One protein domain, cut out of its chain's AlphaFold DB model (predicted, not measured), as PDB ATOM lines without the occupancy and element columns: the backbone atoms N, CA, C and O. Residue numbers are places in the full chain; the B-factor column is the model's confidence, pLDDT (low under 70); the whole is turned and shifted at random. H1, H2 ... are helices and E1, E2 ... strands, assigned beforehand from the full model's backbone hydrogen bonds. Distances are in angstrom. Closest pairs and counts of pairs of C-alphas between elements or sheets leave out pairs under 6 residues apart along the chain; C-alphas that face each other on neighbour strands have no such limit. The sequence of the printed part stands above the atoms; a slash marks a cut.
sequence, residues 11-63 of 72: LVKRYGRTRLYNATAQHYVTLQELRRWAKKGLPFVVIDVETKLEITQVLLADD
ATOM      1  N   LEU A  11     114.721 179.363 148.766       94.25
ATOM      2  CA  LEU A  11     114.047 179.239 147.478       94.25
ATOM      3  C   LEU A  11     115.037 179.491 146.344       94.25
ATOM      4  O   LEU A  11     115.601 180.579 146.223       94.25
ATOM      5  N   VAL A  12     115.199 178.504 145.472       94.88
ATOM      6  CA  VAL A  12     116.044 178.586 144.284       94.88
ATOM      7  C   VAL A  12     115.167 178.450 143.047       94.88
ATOM      8  O   VAL A  12     114.387 177.515 142.916       94.88
ATOM      9  N   LYS A  13     115.279 179.397 142.122       94.88
ATOM     10  CA  LYS A  13     114.554 179.406 140.853       94.88
ATOM     11  C   LYS A  13     115.481 178.948 139.736       94.88
ATOM     12  O   LYS A  13     116.535 179.549 139.528       94.88
ATOM     13  N   ARG A  14     115.100 177.900 139.012       93.44
ATOM     14  CA  ARG A  14     115.828 177.434 137.832       93.44
ATOM     15  C   ARG A  14     115.309 178.146 136.586       93.44
ATOM     16  O   ARG A  14     114.120 178.089 136.291       93.44
ATOM     17  N   TYR A  15     116.216 178.781 135.853       92.19
ATOM     18  CA  TYR A  15     115.946 179.440 134.578       92.19
ATOM     19  C   TYR A  15     116.648 178.652 133.459       92.19
ATOM     20  O   TYR A  15     117.796 178.929 133.105       92.19
ATOM     21  N   GLY A  16     115.984 177.628 132.925       85.06
ATOM     22  CA  GLY A  16     116.563 176.731 131.924       85.06
ATOM     23  C   GLY A  16     117.608 175.764 132.497       85.06
ATOM     24  O   GLY A  16     117.672 175.512 133.697       85.06
ATOM     25  N   ARG A  17     118.458 175.176 131.646       77.00
ATOM     26  CA  ARG A  17     119.258 173.993 132.029       77.00
ATOM     27  C   ARG A  17     120.241 174.204 133.182       77.00
ATOM     28  O   ARG A  17     120.304 173.340 134.051       77.00
ATOM     29  N   THR A  18     120.964 175.323 133.201       77.81
ATOM     30  CA  THR A  18     122.125 175.535 134.089       77.81
ATOM     31  C   THR A  18     122.010 176.735 135.024       77.81
ATOM     32  O   THR A  18     122.810 176.853 135.949       77.81
ATOM     33  N   ARG A  19     121.046 177.642 134.816       89.88
ATOM     34  CA  ARG A  19     120.946 178.864 135.624       89.88
ATOM     35  C   ARG A  19     120.072 178.604 136.842       89.88
ATOM     36  O   ARG A  19     118.887 178.306 136.707       89.88
ATOM     37  N   LEU A  20     120.652 178.754 138.027       93.44
ATOM     38  CA  LEU A  20     119.974 178.599 139.309       93.44
ATOM     39  C   LEU A  20     120.121 179.909 140.083       93.44
ATOM     40  O   LEU A  20     121.234 180.363 140.338       93.44
ATOM     41  N   TYR A  21     119.004 180.532 140.431       94.75
ATOM     42  CA  TYR A  21     118.964 181.816 141.118       94.75
ATOM     43  C   TYR A  21     118.418 181.638 142.528       94.75
ATOM     44  O   TYR A  21     117.272 181.231 142.711       94.75
ATOM     45  N   ASN A  22     119.222 181.959 143.531       93.88
ATOM     46  CA  ASN A  22     118.789 181.975 144.916       93.88
ATOM     47  C   ASN A  22     117.955 183.238 145.170       93.88
ATOM     48  O   ASN A  22     118.483 184.344 145.165       93.88
ATOM     49  N   ALA A  23     116.659 183.072 145.423       90.69
ATOM     50  CA  ALA A  23     115.752 184.178 145.711       90.69
ATOM     51  C   ALA A  23     115.959 184.765 147.118       90.69
ATOM     52  O   ALA A  23     115.667 185.935 147.335       90.69
ATOM     53  N   THR A  24     116.480 183.981 148.064       87.00
ATOM     54  CA  THR A  24     116.757 184.427 149.436       87.00
ATOM     55  C   THR A  24     117.988 185.329 149.489       87.00
ATOM     56  O   THR A  24     117.954 186.395 150.091       87.00
ATOM     57  N   ALA A  25     119.077 184.911 148.847       88.69
ATOM     58  CA  ALA A  25     120.350 185.633 148.864       88.69
ATOM     59  C   ALA A  25     120.630 186.411 147.566       88.69
ATOM     60  O   ALA A  25     121.727 186.936 147.396       88.69
ATOM     61  N   GLN A  26     119.648 186.460 146.662       92.06
ATOM     62  CA  GLN A  26     119.617 187.276 145.445       92.06
ATOM     63  C   GLN A  26     120.828 187.097 144.510       92.06
ATOM     64  O   GLN A  26     121.220 188.028 143.808       92.06
ATOM     65  N   HIS A  27     121.414 185.898 144.469       92.06
ATOM     66  CA  HIS A  27     122.590 185.587 143.648       92.06
ATOM     67  C   HIS A  27     122.444 184.265 142.895       92.06
ATOM     68  O   HIS A  27     121.620 183.412 143.235       92.06
ATOM     69  N   TYR A  28     123.271 184.083 141.866       92.31
ATOM     70  CA  TYR A  28     123.349 182.823 141.136       92.31
ATOM     71  C   TYR A  28     124.164 181.797 141.908       92.31
ATOM     72  O   TYR A  28     125.283 182.075 142.329       92.31
ATOM     73  N   VAL A  29     123.606 180.601 142.039       92.38
ATOM     74  CA  VAL A  29     124.246 179.456 142.685       92.38
ATOM     75  C   VAL A  29     124.539 178.381 141.652       92.38
ATOM     76  O   VAL A  29     123.900 178.303 140.604       92.38
ATOM     77  N   THR A  30     125.516 177.530 141.937       91.44
ATOM     78  CA  THR A  30     125.826 176.381 141.076       91.44
ATOM     79  C   THR A  30     125.153 175.114 141.594       91.44
ATOM     80  O   THR A  30     124.853 174.993 142.783       91.44
ATOM     81  N   LEU A  31     124.975 174.115 140.723       89.25
ATOM     82  CA  LEU A  31     124.476 172.798 141.131       89.25
ATOM     83  C   LEU A  31     125.351 172.172 142.231       89.25
ATOM     84  O   LEU A  31     124.843 171.597 143.191       89.25
ATOM     85  N   GLN A  32     126.672 172.334 142.121       89.69
ATOM     86  CA  GLN A  32     127.634 171.878 143.129       89.69
ATOM     87  C   GLN A  32     127.389 172.522 144.500       89.69
ATOM     88  O   GLN A  32     127.540 171.874 145.533       89.69
ATOM     89  N   GLU A  33     126.978 173.786 144.528       90.94
ATOM     90  CA  GLU A  33     126.644 174.499 145.759       90.94
ATOM     91  C   GLU A  33     125.376 173.952 146.413       90.94
ATOM     92  O   GLU A  33     125.382 173.674 147.611       90.94
ATOM     93  N   LEU A  34     124.336 173.679 145.618       91.25
ATOM     94  CA  LEU A  34     123.114 173.035 146.105       91.25
ATOM     95  C   LEU A  34     123.386 171.628 146.651       91.25
ATOM     96  O   LEU A  34     122.875 171.258 147.705       91.25
ATOM     97  N   ARG A  35     124.265 170.858 145.999       90.81
ATOM     98  CA  ARG A  35     124.728 169.561 146.520       90.81
ATOM     99  C   ARG A  35     125.432 169.714 147.864       90.81
ATOM    100  O   ARG A  35     125.200 168.916 148.770       90.81
ATOM    101  N   ARG A  36     126.284 170.735 148.023       92.00
ATOM    102  CA  ARG A  36     126.919 171.040 149.318       92.00
ATOM    103  C   ARG A  36     125.875 171.373 150.377       92.00
ATOM    104  O   ARG A  36     126.030 170.932 151.510       92.00
ATOM    105  N   TRP A  37     124.828 172.119 150.034       92.31
ATOM    106  CA  TRP A  37     123.737 172.430 150.959       92.31
ATOM    107  C   TRP A  37     122.980 171.174 151.381       92.31
ATOM    108  O   TRP A  37     122.805 170.963 152.578       92.31
ATOM    109  N   ALA A  38     122.655 170.293 150.432       90.69
ATOM    110  CA  ALA A  38     122.010 169.012 150.711       90.69
ATOM    111  C   ALA A  38     122.863 168.148 151.653       90.69
ATOM    112  O   ALA A  38     122.366 167.653 152.660       90.69
ATOM    113  N   LYS A  39     124.174 168.045 151.390       90.12
ATOM    114  CA  LYS A  39     125.129 167.322 152.251       90.12
ATOM    115  C   LYS A  39     125.260 167.931 153.651       90.12
ATOM    116  O   LYS A  39     125.491 167.204 154.609       90.12
ATOM    117  N   LYS A  40     125.120 169.253 153.773       91.62
ATOM    118  CA  LYS A  40     125.127 169.976 155.055       91.62
ATOM    119  C   LYS A  40     123.780 169.920 155.787       91.62
ATOM    120  O   LYS A  40     123.685 170.461 156.883       91.62
ATOM    121  N   GLY A  41     122.746 169.315 155.194       89.44
ATOM    122  CA  GLY A  41     121.396 169.292 155.756       89.44
ATOM    123  C   GLY A  41     120.706 170.660 155.750       89.44
ATOM    124  O   GLY A  41     119.789 170.885 156.537       89.44
ATOM    125  N   LEU A  42     121.146 171.589 154.896       90.44
ATOM    126  CA  LEU A  42     120.481 172.879 154.733       90.44
ATOM    127  C   LEU A  42     119.189 172.679 153.926       90.44
ATOM    128  O   LEU A  42     119.251 172.105 152.837       90.44
ATOM    129  N   PRO A  43     118.029 173.151 154.412       90.88
ATOM    130  CA  PRO A  43     116.778 173.040 153.676       90.88
ATOM    131  C   PRO A  43     116.753 174.039 152.512       90.88
ATOM    132  O   PRO A  43     116.921 175.246 152.700       90.88
ATOM    133  N   PHE A  44     116.511 173.547 151.300       93.06
ATOM    134  CA  PHE A  44     116.296 174.369 150.111       93.06
ATOM    135  C   PHE A  44     115.307 173.689 149.168       93.06
ATOM    136  O   PHE A  44     115.150 172.470 149.190       93.06
ATOM    137  N   VAL A  45     114.653 174.494 148.338       94.06
ATOM    138  CA  VAL A  45     113.676 174.051 147.344       94.06
ATOM    139  C   VAL A  45     114.038 174.675 146.005       94.06
ATOM    140  O   VAL A  45     114.261 175.884 145.923       94.06
ATOM    141  N   VAL A  46     114.095 173.857 144.956       93.75
ATOM    142  CA  VAL A  46     114.352 174.307 143.587       93.75
ATOM    143  C   VAL A  46     113.058 174.238 142.788       93.75
ATOM    144  O   VAL A  46     112.534 173.152 142.553       93.75
ATOM    145  N   ILE A  47     112.576 175.395 142.340       94.62
ATOM    146  CA  ILE A  47     111.402 175.514 141.474       94.62
ATOM    147  C   ILE A  47     111.846 175.877 140.065       94.62
ATOM    148  O   ILE A  47     112.586 176.842 139.853       94.62
ATOM    149  N   ASP A  48     111.361 175.121 139.093       93.38
ATOM    150  CA  ASP A  48     111.553 175.422 137.686       93.38
ATOM    151  C   ASP A  48     110.658 176.588 137.251       93.38
ATOM    152  O   ASP A  48     109.457 176.617 137.518       93.38
ATOM    153  N   VAL A  49     111.237 177.605 136.614       93.31
ATOM    154  CA  VAL A  49     110.489 178.821 136.268       93.31
ATOM    155  C   VAL A  49     109.530 178.587 135.105       93.31
ATOM    156  O   VAL A  49     108.508 179.274 135.046       93.31
ATOM    157  N   GLU A  50     109.821 177.636 134.220       90.56
ATOM    158  CA  GLU A  50     109.009 177.336 133.038       90.56
ATOM    159  C   GLU A  50     107.783 176.505 133.431       90.56
ATOM    160  O   GLU A  50     106.650 176.885 133.150       90.56
ATOM    161  N   THR A  51     108.004 175.414 134.164       92.25
ATOM    162  CA  THR A  51     106.957 174.459 134.559       92.25
ATOM    163  C   THR A  51     106.295 174.783 135.898       92.25
ATOM    164  O   THR A  51     105.233 174.246 136.196       92.25
ATOM    165  N   LYS A  52     106.904 175.654 136.717       92.44
ATOM    166  CA  LYS A  52     106.506 175.935 138.113       92.44
ATOM    167  C   LYS A  52     106.532 174.707 139.030       92.44
ATOM    168  O   LYS A  52     105.963 174.753 140.118       92.44
ATOM    169  N   LEU A  53     107.204 173.635 138.617       93.88
ATOM    170  CA  LEU A  53     107.308 172.404 139.389       93.88
ATOM    171  C   LEU A  53     108.518 172.425 140.317       93.88
ATOM    172  O   LEU A  53     109.555 173.023 140.012       93.88
ATOM    173  N   GLU A  54     108.388 171.727 141.442       94.12
ATOM    174  CA  GLU A  54     109.529 171.424 142.293       94.12
ATOM    175  C   GLU A  54     110.388 170.338 141.644       94.12
ATOM    176  O   GLU A  54     109.932 169.231 141.371       94.12
ATOM    177  N   ILE A  55     111.660 170.661 141.421       92.31
ATOM    178  CA  ILE A  55     112.641 169.781 140.781       92.31
ATOM    179  C   ILE A  55     113.845 169.500 141.683       92.31
ATOM    180  O   ILE A  55     114.859 169.000 141.205       92.31
ATOM    181  N   THR A  56     113.766 169.815 142.981       92.38
ATOM    182  CA  THR A  56     114.872 169.671 143.945       92.38
ATOM    183  C   THR A  56     115.512 168.285 143.878       92.38
ATOM    184  O   THR A  56     116.728 168.161 143.744       92.38
ATOM    185  N   GLN A  57     114.687 167.236 143.915       89.81
ATOM    186  CA  GLN A  57     115.153 165.851 143.877       89.81
ATOM    187  C   GLN A  57     115.721 165.472 142.505       89.81
ATOM    188  O   GLN A  57     116.784 164.862 142.433       89.81
ATOM    189  N   VAL A  58     115.052 165.885 141.424       88.88
ATOM    190  CA  VAL A  58     115.474 165.611 140.041       88.88
ATOM    191  C   VAL A  58     116.841 166.233 139.763       88.88
ATOM    192  O   VAL A  58     117.726 165.573 139.240       88.88
ATOM    193  N   LEU A  59     117.046 167.482 140.183       86.75
ATOM    194  CA  LEU A  59     118.289 168.218 139.968       86.75
ATOM    195  C   LEU A  59     119.481 167.586 140.713       86.75
ATOM    196  O   LEU A  59     120.604 167.587 140.216       86.75
ATOM    197  N   LEU A  60     119.244 167.047 141.913       88.75
ATOM    198  CA  LEU A  60     120.267 166.334 142.680       88.75
ATOM    199  C   LEU A  60     120.568 164.948 142.088       88.75
ATOM    200  O   LEU A  60     121.727 164.522 142.118       88.75
ATOM    201  N   ALA A  61     119.552 164.283 141.535       84.81
ATOM    202  CA  ALA A  61     119.670 162.987 140.871       84.81
ATOM    203  C   ALA A  61     120.365 163.070 139.501       84.81
ATOM    204  O   ALA A  61     121.084 162.143 139.144       84.81
ATOM    205  N   ASP A  62     120.233 164.192 138.786       71.50
ATOM    206  CA  ASP A  62     120.853 164.472 137.474       71.50
ATOM    207  C   ASP A  62     122.396 164.569 137.520       71.50
ATOM    208  O   ASP A  62     123.036 164.976 136.560       71.50
ATOM    209  N   ASP A  63     123.031 164.142 138.619       64.38
ATOM    210  CA  ASP A  63     124.486 163.923 138.717       64.38
ATOM    211  C   ASP A  63     124.983 162.756 137.875       64.38
ATOM    212  O   ASP A  63     126.025 162.179 138.196       64.38
TER     213      ASP A  63
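This is residues 11 to 63 of the 72 residues of the protein "PHB_acc_N domain-containing protein" of Roseomonas nepalensis (UniProt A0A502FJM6). A small, twisted sheet of four short strands has two short helices on one face, its other face bare. H2 stands up over the edge strand E4, while H1 lies beside the strands and crosses H2 nearly at right angles. The printed part has 53 residues with two named helices and four named strands, in the order E1 E2 E3 H1 E4 H2; the sheet runs E3 E2 E1 E4 and is mixed, and the class is mixed, helices and strands. It is compact, with a radius of gyration of the C-alphas of 10.0 A and spans of 28 by 24 by 16 A.

E1, residues 11 to 15, and E4, residues 44 to 48, are parallel at 28 degrees, with N 12 and O 45 2.8 A apart, within hydrogen-bond range. E2, residues 19 to 22, forms an antiparallel hairpin with E1, with N 13 and O 21 at 2.8 A. E3, residues 27 to 29, forms a hairpin with E2, with N 29 and O 20 at 2.9 A; E1 E2 E3 are a meander, each strand the antiparallel neighbour of the one before. E3, H1, residues 31 to 39, and E4 form a split strand-helix-strand unit, two strands of one sheet with a helix between them along the chain and with E2 and E1 between them in the sheet, and its crossover is right-handed. H1 is on the sheet at a height of 8.9 A, over none of its strands, but only just: 2 of its C-alphas fall on E1. H2, residues 56 to 61, is on the same face at a height of 9.2 A, over E4; the closest C-alphas, of Val 46 and Thr 56, are 4.7 A apart. H1 and H2 only just touch, with 3 pairs of C-alphas within 8 A, the closest those of Arg 35 and Leu 60 at 6.7 A; they are about perpendicular at 79 degrees. In H1 and H2 every O i to N i+4 pair is within hydrogen-bond range.

E1 begins at C-alpha 11 (114.047, 179.239, 147.478) and is 13.0 A long; E4 is 13.3 A, E2 10.0 A and E3 6.4 A. H1 is 12.4 A long, and H2, 8.8 A, ends at C-alpha 61 (119.670, 162.987, 140.871).

The C-alphas farthest apart, of Lys 40 and Glu 50, are 28.3 A apart. The printed part has no cut and no long link. Its mean pLDDT is 90.0, and residue 63 is under 70.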